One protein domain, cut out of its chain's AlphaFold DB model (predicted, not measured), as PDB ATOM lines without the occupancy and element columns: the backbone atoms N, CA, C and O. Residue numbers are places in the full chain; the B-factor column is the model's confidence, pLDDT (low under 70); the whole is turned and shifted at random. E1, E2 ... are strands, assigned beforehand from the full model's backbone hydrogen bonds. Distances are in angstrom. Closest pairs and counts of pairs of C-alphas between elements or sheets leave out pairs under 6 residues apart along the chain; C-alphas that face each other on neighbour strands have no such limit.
ATOM      1  N   GLU A 202      28.433  25.455   7.929       64.56
ATOM      2  CA  GLU A 202      27.930  26.699   7.324       64.56
ATOM      3  C   GLU A 202      26.418  26.873   7.601       64.56
ATOM      4  O   GLU A 202      25.660  25.901   7.584       64.56
ATOM      5  N   ASP A 203      25.996  28.115   7.859       67.81
ATOM      6  CA  ASP A 203      24.603  28.583   8.011       67.81
ATOM      7  C   ASP A 203      23.717  27.913   9.094       67.81
ATOM      8  O   ASP A 203      22.494  28.084   9.091       67.81
ATOM      9  N   GLY A 204      24.302  27.188  10.054       64.56
ATOM     10  CA  GLY A 204      23.580  26.618  11.200       64.56
ATOM     11  C   GLY A 204      23.552  27.496  12.464       64.56
ATOM     12  O   GLY A 204      24.237  28.515  12.573       64.56
ATOM     13  N   GLY A 205      22.756  27.076  13.449       64.81
ATOM     14  CA  GLY A 205      22.541  27.758  14.727       64.81
ATOM     15  C   GLY A 205      23.024  26.946  15.926       64.81
ATOM     16  O   GLY A 205      22.528  25.851  16.192       64.81
ATOM     17  N   PHE A 206      23.957  27.498  16.700       65.88
ATOM     18  CA  PHE A 206      24.359  26.913  17.978       65.88
ATOM     19  C   PHE A 206      23.292  27.130  19.060       65.88
ATOM     20  O   PHE A 206      22.715  28.211  19.147       65.88
ATOM     21  N   LEU A 207      23.063  26.112  19.899       62.53
ATOM     22  CA  LEU A 207      22.167  26.200  21.052       62.53
ATOM     23  C   LEU A 207      22.915  26.057  22.379       62.53
ATOM     24  O   LEU A 207      22.952  27.001  23.160       62.53
ATOM     25  N   ALA A 208      23.464  24.873  22.669       60.84
ATOM     26  CA  ALA A 208      23.920  24.529  24.017       60.84
ATOM     27  C   ALA A 208      25.125  23.582  24.035       60.84
ATOM     28  O   ALA A 208      25.357  22.798  23.116       60.84
ATOM     29  N   SER A 209      25.875  23.618  25.131       65.12
ATOM     30  CA  SER A 209      26.952  22.676  25.418       65.12
ATOM     31  C   SER A 209      26.426  21.546  26.298       65.12
ATOM     32  O   SER A 209      25.922  21.824  27.373       65.12
ATOM     33  N   MET A 210      26.587  20.279  25.927       67.00
ATOM     34  CA  MET A 210      26.265  19.163  26.826       67.00
ATOM     35  C   MET A 210      27.513  18.663  27.532       67.00
ATOM     36  O   MET A 210      28.581  18.532  26.931       67.00
ATOM     37  N   LEU A 211      27.358  18.370  28.817       62.47
ATOM     38  CA  LEU A 211      28.459  18.100  29.729       62.47
ATOM     39  C   LEU A 211      28.549  16.600  30.041       62.47
ATOM     40  O   LEU A 211      27.589  15.845  29.864       62.47
ATOM     41  N   GLY A 212      29.752  16.170  30.409       55.97
ATOM     42  CA  GLY A 212      30.118  14.765  30.492       55.97
ATOM     43  C   GLY A 212      29.799  14.068  31.806       55.97
ATOM     44  O   GLY A 212      29.528  14.668  32.846       55.97
ATOM     45  N   GLU A 213      29.861  12.741  31.750       52.66
ATOM     46  CA  GLU A 213      29.604  11.873  32.895       52.66
ATOM     47  C   GLU A 213      30.904  11.656  33.690       52.66
ATOM     48  O   GLU A 213      31.808  10.949  33.250       52.66
ATOM     49  N   GLY A 214      31.010  12.261  34.877       46.78
ATOM     50  CA  GLY A 214      32.126  12.033  35.812       46.78
ATOM     51  C   GLY A 214      33.307  13.011  35.726       46.78
ATOM     52  O   GLY A 214      34.208  12.934  36.559       46.78
ATOM     53  N   SER A 215      33.289  13.967  34.797       42.78
ATOM     54  CA  SER A 215      34.152  15.156  34.818       42.78
ATOM     55  C   SER A 215      33.400  16.353  34.247       42.78
ATOM     56  O   SER A 215      32.544  16.186  33.384       42.78
ATOM     57  N   GLN A 216      33.721  17.567  34.707       47.38
ATOM     58  CA  GLN A 216      33.093  18.823  34.258       47.38
ATOM     59  C   GLN A 216      33.598  19.262  32.867       47.38
ATOM     60  O   GLN A 216      33.963  20.410  32.639       47.38
ATOM     61  N   THR A 217      33.675  18.306  31.946       50.66
ATOM     62  CA  THR A 217      34.168  18.447  30.579       50.66
ATOM     63  C   THR A 217      32.997  18.491  29.609       50.66
ATOM     64  O   THR A 217      31.970  17.855  29.834       50.66
ATOM     65  N   HIS A 218      33.151  19.238  28.521       58.56
ATOM     66  CA  HIS A 218      32.220  19.193  27.396       58.56
ATOM     67  C   HIS A 218      32.313  17.859  26.652       58.56
ATOM     68  O   HIS A 218      33.414  17.427  26.314       58.56
ATOM     69  N   ASP A 219      31.156  17.277  26.335       68.94
ATOM     70  CA  ASP A 219      31.041  16.046  25.549       68.94
ATOM     71  C   ASP A 219      30.432  16.301  24.154       68.94
ATOM     72  O   ASP A 219      30.953  15.790  23.161       68.94
ATOM     73  N   HIS A 220      29.338  17.077  24.055       75.00
ATOM     74  CA  HIS A 220      28.589  17.249  22.795       75.00
ATOM     75  C   HIS A 220      28.011  18.655  22.597       75.00
ATOM     76  O   HIS A 220      27.404  19.211  23.508       75.00
ATOM     77  N   TRP A 221      28.128  19.235  21.401       75.88
ATOM     78  CA  TRP A 221      27.473  20.503  21.051       75.88
ATOM     79  C   TRP A 221      26.062  20.242  20.519       75.88
ATOM     80  O   TRP A 221      25.900  19.463  19.585       75.88
ATOM     81  N   LEU A 222      25.051  20.909  21.073       79.44
ATOM     82  CA  LEU A 222      23.692  20.929  20.540       79.44
ATOM     83  C   LEU A 222      23.557  22.045  19.498       79.44
ATOM     84  O   LEU A 222      23.832  23.213  19.793       79.44
ATOM     85  N   TYR A 223      23.136  21.681  18.289       81.50
ATOM     86  CA  TYR A 223      23.196  22.537  17.106       81.50
ATOM     87  C   TYR A 223      22.000  22.280  16.174       81.50
ATOM     88  O   TYR A 223      21.553  21.138  16.048       81.50
ATOM     89  N   ILE A 224      21.488  23.325  15.523       80.50
ATOM     90  CA  ILE A 224      20.512  23.237  14.430       80.50
ATOM     91  C   ILE A 224      21.270  23.440  13.118       80.50
ATOM     92  O   ILE A 224      21.808  24.520  12.879       80.50
ATOM     93  N   ASP A 225      21.310  22.431  12.256       84.25
ATOM     94  CA  ASP A 225      21.946  22.552  10.940       84.25
ATOM     95  C   ASP A 225      21.149  23.464   9.995       84.25
ATOM     96  O   ASP A 225      19.948  23.672  10.166       84.25
ATOM     97  N   ALA A 226      21.797  23.941   8.927       81.25
ATOM     98  CA  ALA A 226      21.164  24.733   7.865       81.25
ATOM     99  C   ALA A 226      19.980  24.031   7.154       81.25
ATOM    100  O   ALA A 226      19.177  24.686   6.492       81.25
ATOM    101  N   ASP A 227      19.850  22.705   7.288       87.62
ATOM    102  CA  ASP A 227      18.699  21.918   6.814       87.62
ATOM    103  C   ASP A 227      17.517  21.883   7.811       87.62
ATOM    104  O   ASP A 227      16.513  21.211   7.563       87.62
ATOM    105  N   GLY A 228      17.632  22.597   8.935       86.25
ATOM    106  CA  GLY A 228      16.638  22.659  10.003       86.25
ATOM    107  C   GLY A 228      16.600  21.423  10.902       86.25
ATOM    108  O   GLY A 228      15.611  21.239  11.612       86.25
ATOM    109  N   SER A 229      17.613  20.547  10.867       93.44
ATOM    110  CA  SER A 229      17.688  19.364  11.737       93.44
ATOM    111  C   SER A 229      18.485  19.605  13.019       93.44
ATOM    112  O   SER A 229      19.553  20.218  13.007       93.44
ATOM    113  N   LEU A 230      17.971  19.096  14.143       93.06
ATOM    114  CA  LEU A 230      18.619  19.207  15.452       93.06
ATOM    115  C   LEU A 230      19.617  18.059  15.654       93.06
ATOM    116  O   LEU A 230      19.266  16.884  15.510       93.06
ATOM    117  N   LYS A 231      20.867  18.381  16.001       91.50
ATOM    118  CA  LYS A 231      21.970  17.416  16.121       91.50
ATOM    119  C   LYS A 231      22.831  17.661  17.356       91.50
ATOM    120  O   LYS A 231      23.028  18.792  17.795       91.50
ATOM    121  N   PHE A 232      23.401  16.571  17.860       90.25
ATOM    122  CA  PHE A 232      24.563  16.583  18.739       90.25
ATOM    123  C   PHE A 232      25.829  16.356  17.924       90.25
ATOM    124  O   PHE A 232      25.958  15.311  17.291       90.25
ATOM    125  N   TYR A 233      26.764  17.297  17.972       81.94
ATOM    126  CA  TYR A 233      28.117  17.160  17.434       81.94
ATOM    127  C   TYR A 233      29.100  16.756  18.534       81.94
ATOM    128  O   TYR A 233      28.933  17.175  19.675       81.94
ATOM    129  N   ASP A 234      30.140  15.985  18.209       79.56
ATOM    130  CA  ASP A 234      31.275  15.797  19.124       79.56
ATOM    131  C   ASP A 234      32.051  17.105  19.352       79.56
ATOM    132  O   ASP A 234      31.852  18.097  18.648       79.56
ATOM    133  N   THR A 235      32.961  17.117  20.329       69.19
ATOM    134  CA  THR A 235      33.714  18.318  20.730       69.19
ATOM    135  C   THR A 235      34.457  19.025  19.585       69.19
ATOM    136  O   THR A 235      34.684  20.229  19.683       69.19
ATOM    137  N   GLN A 236      34.773  18.317  18.495       69.12
ATOM    138  CA  GLN A 236      35.528  18.798  17.334       69.12
ATOM    139  C   GLN A 236      34.644  19.096  16.107       69.12
ATOM    140  O   GLN A 236      35.178  19.379  15.035       69.12
ATOM    141  N   PHE A 237      33.315  18.987  16.228       70.19
ATOM    142  CA  PHE A 237      32.362  18.992  15.106       70.19
ATOM    143  C   PHE A 237      32.658  17.933  14.016       70.19
ATOM    144  O   PHE A 237      32.181  18.032  12.885       70.19
ATOM    145  N   ALA A 238      33.419  16.882  14.344       77.44
ATOM    146  CA  ALA A 238      33.884  15.885  13.377       77.44
ATOM    147  C   ALA A 238      32.833  14.800  13.086       77.44
ATOM    148  O   ALA A 238      32.773  14.258  11.977       77.44
ATOM    149  N   THR A 239      32.000  14.476  14.073       86.12
ATOM    150  CA  THR A 239      30.867  13.554  13.961       86.12
ATOM    151  C   THR A 239      29.611  14.168  14.563       86.12
ATOM    152  O   THR A 239      29.689  14.995  15.472       86.12
ATOM    153  N   SER A 240      28.443  13.760  14.056       89.62
ATOM    154  CA  SER A 240      27.151  14.176  14.597       89.62
ATOM    155  C   SER A 240      26.132  13.041  14.676       89.62
ATOM    156  O   SER A 240      26.183  12.061  13.928       89.62
ATOM    157  N   THR A 241      25.202  13.185  15.618       92.00
ATOM    158  CA  THR A 241      24.084  12.278  15.889       92.00
ATOM    159  C   THR A 241      22.790  13.097  15.888       92.00
ATOM    160  O   THR A 241      22.762  14.147  16.531       92.00
ATOM    161  N   PRO A 242      21.717  12.671  15.195       93.00
ATOM    162  CA  PRO A 242      20.440  13.381  15.243       93.00
ATOM    163  C   PRO A 242      19.852  13.358  16.655       93.00
ATOM    164  O   PRO A 242      19.972  12.358  17.367       93.00
ATOM    165  N   VAL A 243      19.179  14.444  17.030       95.06
ATOM    166  CA  VAL A 243      18.298  14.464  18.197       95.06
ATOM    167  C   VAL A 243      16.929  13.974  17.751       95.06
ATOM    168  O   VAL A 243      16.313  14.563  16.861       95.06
ATOM    169  N   ASN A 244      16.462  12.883  18.348       95.50
ATOM    170  CA  ASN A 244      15.151  12.327  18.027       95.50
ATOM    171  C   ASN A 244      14.091  12.864  18.989       95.50
ATOM    172  O   ASN A 244      14.326  12.935  20.191       95.50
ATOM    173  N   ASP A 245      12.910  13.176  18.475       94.25
ATOM    174  CA  ASP A 245      11.719  13.378  19.289       94.25
ATOM    175  C   ASP A 245      11.422  12.108  20.115       94.25
ATOM    176  O   ASP A 245      11.434  10.994  19.583       94.25
ATOM    177  N   GLU A 246      11.219  12.261  21.426       93.44
ATOM    178  CA  GLU A 246      11.118  11.154  22.389       93.44
ATOM    179  C   GLU A 246       9.852  10.309  22.177       93.44
ATOM    180  O   GLU A 246       9.907   9.083  22.298       93.44
ATOM    181  N   ASP A 247       8.737  10.942  21.804       91.44
ATOM    182  CA  ASP A 247       7.438  10.280  21.659       91.44
ATOM    183  C   ASP A 247       7.293   9.540  20.315       91.44
ATOM    184  O   ASP A 247       6.718   8.448  20.253       91.44
ATOM    185  N   SER A 248       7.820  10.105  19.224       93.94
ATOM    186  CA  SER A 248       7.760   9.510  17.880       93.94
ATOM    187  C   SER A 248       8.991   8.680  17.501       93.94
ATOM    188  O   SER A 248       8.908   7.837  16.602       93.94
ATOM    189  N   GLY A 249      10.136   8.912  18.149       93.25
ATOM    190  CA  GLY A 249      11.431   8.317  17.805       93.25
ATOM    191  C   GLY A 249      12.032   8.816  16.485       93.25
ATOM    192  O   GLY A 249      13.013   8.239  16.009       93.25
ATOM    193  N   MET A 250      11.449   9.849  15.868       95.06
ATOM    194  CA  MET A 250      11.900  10.428  14.600       95.06
ATOM    195  C   MET A 250      12.877  11.591  14.844       95.06
ATOM    196  O   MET A 250      12.712  12.301  15.830       95.06
ATOM    197  N   PRO A 251      13.861  11.847  13.960       94.50
ATOM    198  CA  PRO A 251      14.715  13.033  14.065       94.50
ATOM    199  C   PRO A 251      13.898  14.331  14.073       94.50
ATOM    200  O   PRO A 251      13.030  14.502  13.213       94.50
ATOM    201  N   LEU A 252      14.206  15.254  14.988       93.25
ATOM    202  CA  LEU A 252      13.672  16.615  14.929       93.25
ATOM    203  C   LEU A 252      14.262  17.354  13.722       93.25
ATOM    204  O   LEU A 252      15.481  17.415  13.531       93.25
ATOM    205  N   ALA A 253      13.367  17.900  12.905       92.62
ATOM    206  CA  ALA A 253      13.646  18.583  11.650       92.62
ATOM    207  C   ALA A 253      12.582  19.670  11.400       92.62
ATOM    208  O   ALA A 253      11.652  19.805  12.193       92.62
ATOM    209  N   ASN A 254      12.697  20.403  10.287       90.38
ATOM    210  CA  ASN A 254      11.850  21.564   9.969       90.38
ATOM    211  C   ASN A 254      11.949  22.685  11.017       90.38
ATOM    212  O   ASN A 254      10.986  23.404  11.245       90.38
ATOM    213  N   LEU A 255      13.102  22.834  11.671       87.75
ATOM    214  CA  LEU A 255      13.347  23.940  12.589       87.75
ATOM    215  C   LEU A 255      13.903  25.150  11.831       87.75
ATOM    216  O   LEU A 255      14.659  24.998  10.870       87.75
ATOM    217  N   LYS A 256      13.605  26.365  12.300       80.00
ATOM    218  CA  LYS A 256      14.421  27.536  11.947       80.00
ATOM    219  C   LYS A 256      15.845  27.300  12.459       80.00
ATOM    220  O   LYS A 256      16.027  26.783  13.556       80.00
ATOM    221  N   THR A 257      16.859  27.804  11.754       69.69
ATOM    222  CA  THR A 257      18.259  27.859  12.239       69.69
ATOM    223  C   THR A 257      18.454  28.812  13.433       69.69
ATOM    224  O   THR A 257      19.574  29.100  13.844       69.69
ATOM    225  N   ARG A 258      17.352  29.311  14.006       66.62
ATOM    226  CA  ARG A 258      17.279  30.142  15.201       66.62
ATOM    227  C   ARG A 258      16.500  29.381  16.269       66.62
ATOM    228  O   ARG A 258      15.370  28.959  16.044       66.62
ATOM    229  N   GLY A 259      17.113  29.260  17.435       64.19
ATOM    230  CA  GLY A 259      16.499  28.795  18.671       64.19
ATOM    231  C   GLY A 259      17.214  29.456  19.844       64.19
ATOM    232  O   GLY A 259      18.039  30.352  19.651       64.19
ATOM    233  N   SER A 260      16.911  29.046  21.070       65.50
ATOM    234  CA  SER A 260      17.577  29.600  22.254       65.50
ATOM    235  C   SER A 260      17.773  28.539  23.324       65.50
ATOM    236  O   SER A 260      16.862  27.772  23.624       65.50
ATOM    237  N   PHE A 261      18.956  28.499  23.929       64.31
ATOM    238  CA  PHE A 261      19.155  27.749  25.163       64.31
ATOM    239  C   PHE A 261      18.514  28.494  26.333       64.31
ATOM    240  O   PHE A 261      18.677  29.703  26.456       64.31
ATOM    241  N   ILE A 262      17.773  27.774  27.175       65.88
ATOM    242  CA  ILE A 262      17.100  28.344  28.345       65.88
ATOM    243  C   ILE A 262      17.941  28.076  29.591       65.88
ATOM    244  O   ILE A 262      18.374  29.022  30.242       65.88
ATOM    245  N   THR A 263      18.166  26.801  29.936       66.69
ATOM    246  CA  THR A 263      18.955  26.381  31.111       66.69
ATOM    247  C   THR A 263      19.210  24.867  31.142       66.69
ATOM    248  O   THR A 263      18.631  24.127  30.352       66.69
ATOM    249  N   TYR A 264      20.039  24.382  32.069       69.31
ATOM    250  CA  TYR A 264      20.205  22.952  32.354       69.31
ATOM    251  C   TYR A 264      19.206  22.465  33.416       69.31
ATOM    252  O   TYR A 264      18.985  23.139  34.420       69.31
ATOM    253  N   LEU A 265      18.670  21.254  33.239       70.06
ATOM    254  CA  LEU A 265      17.956  20.483  34.269       70.06
ATOM    255  C   LEU A 265      18.831  19.294  34.691       70.06
ATOM    256  O   LEU A 265      18.572  18.130  34.361       70.06
ATOM    257  N   GLY A 266      19.932  19.627  35.367       68.31
ATOM    258  CA  GLY A 266      20.996  18.692  35.722       68.31
ATOM    259  C   GLY A 266      21.956  18.394  34.563       68.31
ATOM    260  O   GLY A 266      21.913  19.027  33.513       68.31
ATOM    261  N   VAL A 267      22.849  17.420  34.767       68.88
ATOM    262  CA  VAL A 267      23.956  17.113  33.836       68.88
ATOM    263  C   VAL A 267      23.498  16.574  32.476       68.88
ATOM    264  O   VAL A 267      24.156  16.806  31.465       68.88
ATOM    265  N   ASP A 268      22.364  15.870  32.438       76.88
ATOM    266  CA  ASP A 268      21.916  15.146  31.245       76.88
ATOM    267  C   ASP A 268      20.950  15.935  30.357       76.88
ATOM    268  O   ASP A 268      20.771  15.563  29.198       76.88
ATOM    269  N   ASN A 269      20.319  16.996  30.873       80.62
ATOM    270  CA  ASN A 269      19.193  17.659  30.214       80.62
ATOM    271  C   ASN A 269      19.417  19.166  30.055       80.62
ATOM    272  O   ASN A 269      19.745  19.864  31.010       80.62
ATOM    273  N   ALA A 270      19.124  19.674  28.866       78.12
ATOM    274  CA  ALA A 270      18.988  21.089  28.557       78.12
ATOM    275  C   ALA A 270      17.516  21.416  28.271       78.12
ATOM    276  O   ALA A 270      16.818  20.640  27.621       78.12
ATOM    277  N   LEU A 271      17.046  22.577  28.715       77.62
ATOM    278  CA  LEU A 271      15.847  23.218  28.190       77.62
ATOM    279  C   LEU A 271      16.247  24.120  27.028       77.62
ATOM    280  O   LEU A 271      17.124  24.976  27.171       77.62
ATOM    281  N   VAL A 272      15.587  23.938  25.890       77.69
ATOM    282  CA  VAL A 272      15.775  24.765  24.697       77.69
ATOM    283  C   VAL A 272      14.436  25.211  24.132       77.69
ATOM    284  O   VAL A 272      13.452  24.474  24.169       77.69
ATOM    285  N   LEU A 273      14.427  26.418  23.584       79.56
ATOM    286  CA  LEU A 273      13.354  26.978  22.788       79.56
ATOM    287  C   LEU A 273      13.642  26.704  21.309       79.56
ATOM    288  O   LEU A 273      14.655  27.175  20.785       79.56
ATOM    289  N   LEU A 274      12.766  25.953  20.642       83.06
ATOM    290  CA  LEU A 274      12.886  25.605  19.222       83.06
ATOM    291  C   LEU A 274      11.697  26.170  18.439       83.06
ATOM    292  O   LEU A 274      10.572  26.176  18.935       83.06
ATOM    293  N   MET A 275      11.933  26.634  17.214       81.94
ATOM    294  CA  MET A 275      10.901  27.225  16.353       81.94
ATOM    295  C   MET A 275      10.723  26.399  15.090       81.94
ATOM    296  O   MET A 275      11.708  26.053  14.440       81.94
ATOM    297  N   ASP A 276       9.472  26.147  14.715       82.75
ATOM    298  CA  ASP A 276       9.130  25.552  13.424       82.75
ATOM    299  C   ASP A 276       9.477  26.530  12.282       82.75
ATOM    300  O   ASP A 276       9.241  27.741  12.378       82.75
ATOM    301  N   ALA A 277      10.046  26.012  11.197       78.88
ATOM    302  CA  ALA A 277      10.345  26.752   9.978       78.88
ATOM    303  C   ALA A 277       9.079  27.347   9.340       78.88
ATOM    304  O   ALA A 277       9.144  28.441   8.777       78.88
ATOM    305  N   ASP A 278       7.934  26.674   9.488       76.06
ATOM    306  CA  ASP A 278       6.638  27.103   8.956       76.06
ATOM    307  C   ASP A 278       5.875  28.078   9.886       76.06
ATOM    308  O   ASP A 278       4.758  28.496   9.564       76.06
ATOM    309  N   ALA A 279       6.454  28.482  11.027       68.25
ATOM    310  CA  ALA A 279       5.834  29.434  11.953       68.25
ATOM    311  C   ALA A 279       5.661  30.832  11.318       68.25
ATOM    312  O   ALA A 279       6.643  31.522  11.014       68.25
ATOM    313  N   ASP A 280       4.396  31.247  11.152       57.72
ATOM    314  CA  ASP A 280       3.982  32.478  10.466       57.72
ATOM    315  C   ASP A 280       4.549  33.744  11.127       57.72
ATOM    316  O   ASP A 280       4.158  34.146  12.225       57.72
ATOM    317  N   THR A 281       5.437  34.421  10.401       54.62
ATOM    318  CA  THR A 281       6.141  35.626  10.855       54.62
ATOM    319  C   THR A 281       5.229  36.836  11.071       54.62
ATOM    320  O   THR A 281       5.676  37.825  11.647       54.62
ATOM    321  N   GLN A 282       3.960  36.791  10.646       45.84
ATOM    322  CA  GLN A 282       3.023  37.912  10.795       45.84
ATOM    323  C   GLN A 282       2.259  37.928  12.128       45.84
ATOM    324  O   GLN A 282       1.653  38.950  12.448       45.84
ATOM    325  N   ASN A 283       2.281  36.838  12.906       48.38
ATOM    326  CA  ASN A 283       1.480  36.694  14.133       48.38
ATOM    327  C   ASN A 283       2.310  36.535  15.427       48.38
ATOM    328  O   ASN A 283       1.737  36.310  16.492       48.38
ATOM    329  N   GLY A 284       3.634  36.710  15.347       54.38
ATOM    330  CA  GLY A 284       4.578  36.591  16.464       54.38
ATOM    331  C   GLY A 284       5.426  35.320  16.375       54.38
ATOM    332  O   GLY A 284       4.908  34.229  16.153       54.38
ATOM    333  N   GLU A 285       6.746  35.453  16.536       64.31
ATOM    334  CA  GLU A 285       7.663  34.304  16.532       64.31
ATOM    335  C   GLU A 285       7.655  33.611  17.900       64.31
ATOM    336  O   GLU A 285       8.459  33.930  18.779       64.31
ATOM    337  N   PHE A 286       6.729  32.666  18.071       68.94
ATOM    338  CA  PHE A 286       6.695  31.748  19.208       68.94
ATOM    339  C   PHE A 286       7.531  30.497  18.916       68.94
ATOM    340  O   PHE A 286       7.418  29.889  17.849       68.94
ATOM    341  N   GLY A 287       8.366  30.107  19.876       76.25
ATOM    342  CA  GLY A 287       8.993  28.793  19.933       76.25
ATOM    343  C   GLY A 287       8.327  27.904  20.982       76.25
ATOM    344  O   GLY A 287       7.665  28.388  21.900       76.25
ATOM    345  N   LEU A 288       8.561  26.601  20.867       85.12
ATOM    346  CA  LEU A 288       8.126  25.575  21.808       85.12
ATOM    347  C   LEU A 288       9.304  25.121  22.678       85.12
ATOM    348  O   LEU A 288      10.433  25.008  22.188       85.12
ATOM    349  N   VAL A 289       9.057  24.843  23.961       84.88
ATOM    350  CA  VAL A 289      10.110  24.353  24.866       84.88
ATOM    351  C   VAL A 289      10.258  22.840  24.799       84.88
ATOM    352  O   VAL A 289       9.317  22.089  25.058       84.88
ATOM    353  N   TYR A 290      11.488  22.399  24.556       90.62
ATOM    354  CA  TYR A 290      11.884  20.999  24.603       90.62
ATOM    355  C   TYR A 290      12.873  20.752  25.743       90.62
ATOM    356  O   TYR A 290      13.835  21.505  25.919       90.62
ATOM    357  N   ARG A 291      12.692  19.639  26.464       91.56
ATOM    358  CA  ARG A 291      13.777  19.012  27.228       91.56
ATOM    359  C   ARG A 291      14.608  18.183  26.262       91.56
ATOM    360  O   ARG A 291      14.158  17.139  25.798       91.56
ATOM    361  N   VAL A 292      15.826  18.626  25.997       90.19
ATOM    362  CA  VAL A 292      16.817  17.912  25.197       90.19
ATOM    363  C   VAL A 292      17.772  17.158  26.121       90.19
ATOM    364  O   VAL A 292      18.526  17.757  26.884       90.19
ATOM    365  N   THR A 293      17.736  15.832  26.054       90.50
ATOM    366  CA  THR A 293      18.588  14.912  26.811       90.50
ATOM    367  C   THR A 293      19.795  14.499  25.959       90.50
ATOM    368  O   THR A 293      19.635  14.111  24.796       90.50
ATOM    369  N   ARG A 294      21.010  14.584  26.519       84.06
ATOM    370  CA  ARG A 294      22.268  14.272  25.811       84.06
ATOM    371  C   ARG A 294      22.347  12.799  25.363       84.06
ATOM    372  O   ARG A 294      21.686  11.947  25.959       84.06
ATOM    373  N   PRO A 295      23.175  12.460  24.355       84.88
ATOM    374  CA  PRO A 295      23.438  11.070  23.999       84.88
ATOM    375  C   PRO A 295      24.109  10.336  25.165       84.88
ATOM    376  O   PRO A 295      25.089  10.821  25.729       84.88
ATOM    377  N   GLY A 296      23.594   9.158  25.510       73.88
ATOM    378  CA  GLY A 296      24.200   8.277  26.510       73.88
ATOM    379  C   GLY A 296      25.077   7.199  25.871       73.88
ATOM    380  O   GLY A 296      25.025   6.967  24.663       73.88
ATOM    381  N   LEU A 297      25.806   6.432  26.690       58.78
ATOM    382  CA  LEU A 297      26.680   5.327  26.239       58.78
ATOM    383  C   LEU A 297      25.989   4.241  25.378       58.78
ATOM    384  O   LEU A 297      26.671   3.391  24.804       58.78
ATOM    385  N   ALA A 298      24.653   4.221  25.320       50.31
ATOM    386  CA  ALA A 298      23.857   3.186  24.659       50.31
ATOM    387  C   ALA A 298      22.729   3.713  23.743       50.31
ATOM    388  O   ALA A 298      21.941   2.901  23.254       50.31
ATOM    389  N   GLY A 299      22.621   5.025  23.495       69.44
ATOM    390  CA  GLY A 299      21.519   5.581  22.700       69.44
ATOM    391  C   GLY A 299      21.759   7.007  22.189       69.44
ATOM    392  O   GLY A 299      22.582   7.723  22.758       69.44
ATOM    393  N   PRO A 300      21.058   7.419  21.112       81.94
ATOM    394  CA  PRO A 300      21.106   8.792  20.620       81.94
ATOM    395  C   PRO A 300      20.520   9.750  21.660       81.94
ATOM    396  O   PRO A 300      19.758   9.340  22.537       81.94
ATOM    397  N   GLY A 301      20.849  11.032  21.535       87.94
ATOM    398  CA  GLY A 301      20.171  12.064  22.309       87.94
ATOM    399  C   GLY A 301      18.719  12.239  21.855       87.94
ATOM    400  O   GLY A 301      18.381  11.970  20.697       87.94
ATOM    401  N   VAL A 302      17.862  12.672  22.774       94.06
ATOM    402  CA  VAL A 302      16.413  12.792  22.550       94.06
ATOM    403  C   VAL A 302      15.889  14.157  22.972       94.06
ATOM    404  O   VAL A 302      16.502  14.833  23.792       94.06
ATOM    405  N   ALA A 303      14.753  14.562  22.423       94.44
ATOM    406  CA  ALA A 303      14.052  15.789  22.762       94.44
ATOM    407  C   ALA A 303      12.594  15.475  23.097       94.44
ATOM    408  O   ALA A 303      11.914  14.826  22.310       94.44
ATOM    409  N   LYS A 304      12.098  15.961  24.232       94.31
ATOM    410  CA  LYS A 304      10.688  15.853  24.617       94.31
ATOM    411  C   LYS A 304      10.056  17.239  24.616       94.31
ATOM    412  O   LYS A 304      10.546  18.115  25.329       94.31
ATOM    413  N   LEU A 305       8.977  17.432  23.858       93.06
ATOM    414  CA  LEU A 305       8.146  18.636  23.956       93.06
ATOM    415  C   LEU A 305       7.552  18.714  25.369       93.06
ATOM    416  O   LEU A 305       6.932  17.757  25.835       93.06
ATOM    417  N   LEU A 306       7.749  19.832  26.068       89.75
ATOM    418  CA  LEU A 306       7.231  19.986  27.424       89.75
ATOM    419  C   LEU A 306       5.786  20.474  27.410       89.75
ATOM    420  O   LEU A 306       5.483  21.557  26.913       89.75
ATOM    421  N   THR A 307       4.913  19.666  28.009       88.69
ATOM    422  CA  THR A 307       3.474  19.904  28.126       88.69
ATOM    423  C   THR A 307       3.008  19.884  29.586       88.69
ATOM    424  O   THR A 307       3.727  19.416  30.477       88.69
ATOM    425  N   ASN A 308       1.822  20.438  29.848       85.00
ATOM    426  CA  ASN A 308       1.148  20.345  31.144       85.00
ATOM    427  C   ASN A 308       0.303  19.058  31.240       85.00
ATOM    428  O   ASN A 308       0.285  18.229  30.326       85.00
ATOM    429  N   GLY A 309      -0.415  18.883  32.355       80.31
ATOM    430  CA  GLY A 309      -1.279  17.716  32.583       80.31
ATOM    431  C   GLY A 309      -2.430  17.551  31.577       80.31
ATOM    432  O   GLY A 309      -2.917  16.432  31.406       80.31
ATOM    433  N   ASP A 310      -2.821  18.626  30.890       85.25
ATOM    434  CA  ASP A 310      -3.859  18.644  29.853       85.25
ATOM    435  C   ASP A 310      -3.285  18.491  28.425       85.25
ATOM    436  O   ASP A 310      -4.035  18.359  27.456       85.25
ATOM    437  N   GLY A 311      -1.954  18.427  28.292       86.31
ATOM    438  CA  GLY A 311      -1.241  18.257  27.024       86.31
ATOM    439  C   GLY A 311      -0.897  19.561  26.298       86.31
ATOM    440  O   GLY A 311      -0.450  19.507  25.154       86.31
ATOM    441  N   GLU A 312      -1.078  20.719  26.933       85.94
ATOM    442  CA  GLU A 312      -0.760  22.025  26.345       85.94
ATOM    443  C   GLU A 312       0.753  22.303  26.446       85.94
ATOM    444  O   GLU A 312       1.329  22.142  27.531       85.94
ATOM    445  N   PRO A 313       1.428  22.686  25.346       86.06
ATOM    446  CA  PRO A 313       2.863  22.955  25.352       86.06
ATOM    447  C   PRO A 313       3.202  24.283  26.038       86.06
ATOM    448  O   PRO A 313       2.346  25.156  26.165       86.06
ATOM    449  N   ILE A 314       4.469  24.466  26.428       78.44
ATOM    450  CA  ILE A 314       4.974  25.813  26.738       78.44
ATOM    451  C   ILE A 314       5.401  26.514  25.451       78.44
ATOM    452  O   ILE A 314       6.267  26.016  24.725       78.44
ATOM    453  N   GLU A 315       4.845  27.701  25.230       76.12
ATOM    454  CA  GLU A 315       5.191  28.610  24.139       76.12
ATOM    455  C   GLU A 315       5.913  29.846  24.702       76.12
ATOM    456  O   GLU A 315       5.443  30.463  25.655       76.12
ATOM    457  N   PHE A 316       7.050  30.230  24.114       65.06
ATOM    458  CA  PHE A 316       7.740  31.493  24.419       65.06
ATOM    459  C   PHE A 316       7.870  32.310  23.134       65.06
ATOM    460  O   PHE A 316       8.388  31.813  22.135       65.06
ATOM    461  N   GLY A 317       7.468  33.582  23.165       57.66
ATOM    462  CA  GLY A 317       7.850  34.537  22.119       57.66
ATOM    463  C   GLY A 317       9.352  34.841  22.177       57.66
ATOM    464  O   GLY A 317       9.926  34.854  23.268       57.66
ATOM    465  N   MET A 318       9.993  35.105  21.035       47.47
ATOM    466  CA  MET A 318      11.389  35.569  21.028       47.47
ATOM    467  C   MET A 318      11.571  36.869  21.831       47.47
ATOM    468  O   MET A 318      10.712  37.755  21.754       47.47
ATOM    469  N   PRO A 319      12.714  37.055  22.520       42.19
ATOM    470  CA  PRO A 319      13.067  38.356  23.076       42.19
ATOM    471  C   PRO A 319      13.205  39.381  21.937       42.19
ATOM    472  O   PRO A 319      13.974  39.166  21.000       42.19
ATOM    473  N   GLY A 320      12.463  40.492  22.018       33.34
ATOM    474  CA  GLY A 320      12.605  41.614  21.081       33.34
ATOM    475  C   GLY A 320      11.358  42.070  20.312       33.34
ATOM    476  O   GLY A 320      11.523  42.723  19.284       33.34
ATOM    477  N   SER A 321      10.123  41.793  20.761       24.94
ATOM    478  CA  SER A 321       8.946  42.505  20.228       24.94
ATOM    479  C   SER A 321       8.052  43.139  21.302       24.94
ATOM    480  O   SER A 321       7.560  42.494  22.228       24.94
ATOM    481  N   ILE A 322       7.849  44.448  21.135       29.97
ATOM    482  CA  ILE A 322       6.839  45.275  21.801       29.97
ATOM    483  C   ILE A 322       5.568  45.221  20.927       29.97
ATOM    484  O   ILE A 322       5.674  45.251  19.703       29.97
ATOM    485  N   LEU A 323       4.380  45.192  21.551       28.88
ATOM    486  CA  LEU A 323       3.041  45.010  20.940       28.88
ATOM    487  C   LEU A 323       2.682  43.580  20.466       28.88
ATOM    488  O   LEU A 323       2.456  43.358  19.278       28.88
ATOM    489  N   GLY A 324       2.468  42.627  21.383       29.53
ATOM    490  CA  GLY A 324       1.727  41.417  20.987       29.53
ATOM    491  C   GLY A 324       1.470  40.374  22.064       29.53
ATOM    492  O   GLY A 324       0.325  40.211  22.479       29.53
ATOM    493  N   ARG A 325       2.523  39.645  22.451       37.41
ATOM    494  CA  ARG A 325       2.622  38.674  23.557       37.41
ATOM    495  C   ARG A 325       4.021  38.066  23.508       37.41
ATOM    496  O   ARG A 325       4.443  37.588  22.460       37.41
TER     497      ARG A 325
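What this domain is: This is residues 202 to 325 of the 593 residues of an uncharacterized protein of Bradymonadales bacterium V1718 (UniProt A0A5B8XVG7). Two twisted antiparallel sheets stand face to face as a sandwich, E1 to E4 in one and E5 to E9 in the other, their strands at only 19 degrees to each other. E1 of the first sheet runs beside E5 and E6 of the second, while at another side the long link from E4 to E5 reaches E8, with which its residues 244 to 245 pair. The printed part has 124 residues with nine named strands, E1 to E9 in order along the chain, and no named helix; the class is all strand, though under half of the residues, 55, are in named elements. The first sheet has the order E1 - E2 - E3 - E4, and the second is branched at E7. The whole is compact, with a radius of gyration of the C-alphas of 14.6 A, and spans 46 by 38 by 27 A.

Where its parts are: E1, residues 205 to 211, begins at C-alpha 205 at (22.541, 27.758, 14.727) and is 18.8 A long. E2, residues 218 to 224, is 17.9 A long. E3, residues 230 to 234, measures 13.6 A, and E4, residues 240 to 242, measures 6.8 A. Residues 243 to 254 form a long stretch with no named element. E5, residues 255 to 264, is the longest strand by residues; it measures 20.9 A from C-alpha 255 at (13.347, 23.940, 12.589) and bends by 83 degrees at residue 258. E6, residues 269 to 276, is 21.1 A long, and E7, residues 286 to 293, is 22.0 A long. E8, residues 302 to 305, measures 10.2 A, and E9, residues 315 to 317, measures 6.8 A and ends at C-alpha 317 at (7.850, 34.537, 22.119).

How they stand to each other: E1, E2, E3 and E4 form a meander, each strand the antiparallel neighbour of the one before. E1 and E2 are a hairpin, with N 210 and O 220 within hydrogen-bond range at 2.8 A. E2 and E3 are a hairpin with N 221 and O 233 at 2.8 A, and E3 and E4 one with N 232 and O 241 at 2.8 A. This sheet is only just strongly twisted, its C-alphas up to 4.0 A off the best plane. The closest C-alphas of E1 and E5 are those of Gly 205 and Thr 257, 5.0 A apart. Those of E1 and E6 are Leu 207 and Val 272, 7.5 A apart. E4 and E8 are only just apart, at 8.4 A. E5, E6, E7 and E8 form a second meander, with N 260 and O 273 at 2.9 A between E5 and E6, N 290 and O 272 at 2.9 A between E6 and E7, and N 304 and O 291 at 2.8 A between E7 and E8. E6 lies on one side of E7, and E8, beside residues 290 to 293, and E9, beside residues 286 to 288, lie on the other side. E7 and E9 are antiparallel, with N 287 and O 316 at 2.8 A. This sheet is strongly twisted, its C-alphas up to 7.9 A off the best plane.

The domain as a whole: The two C-alphas farthest apart are those of Ala 298 and Leu 323, 46.9 A, and the outline is rounded. The printed part has no cut. The link from E4 to E5 is long, with 12 residues; the links E2 to E3, E3 to E4 and E5 to E6 are tight. The mean pLDDT of the printed part is 73.9, and 51 residues are under 70, among them residues 202 to 219, 257 to 264, 279 to 286 and 316 to 325.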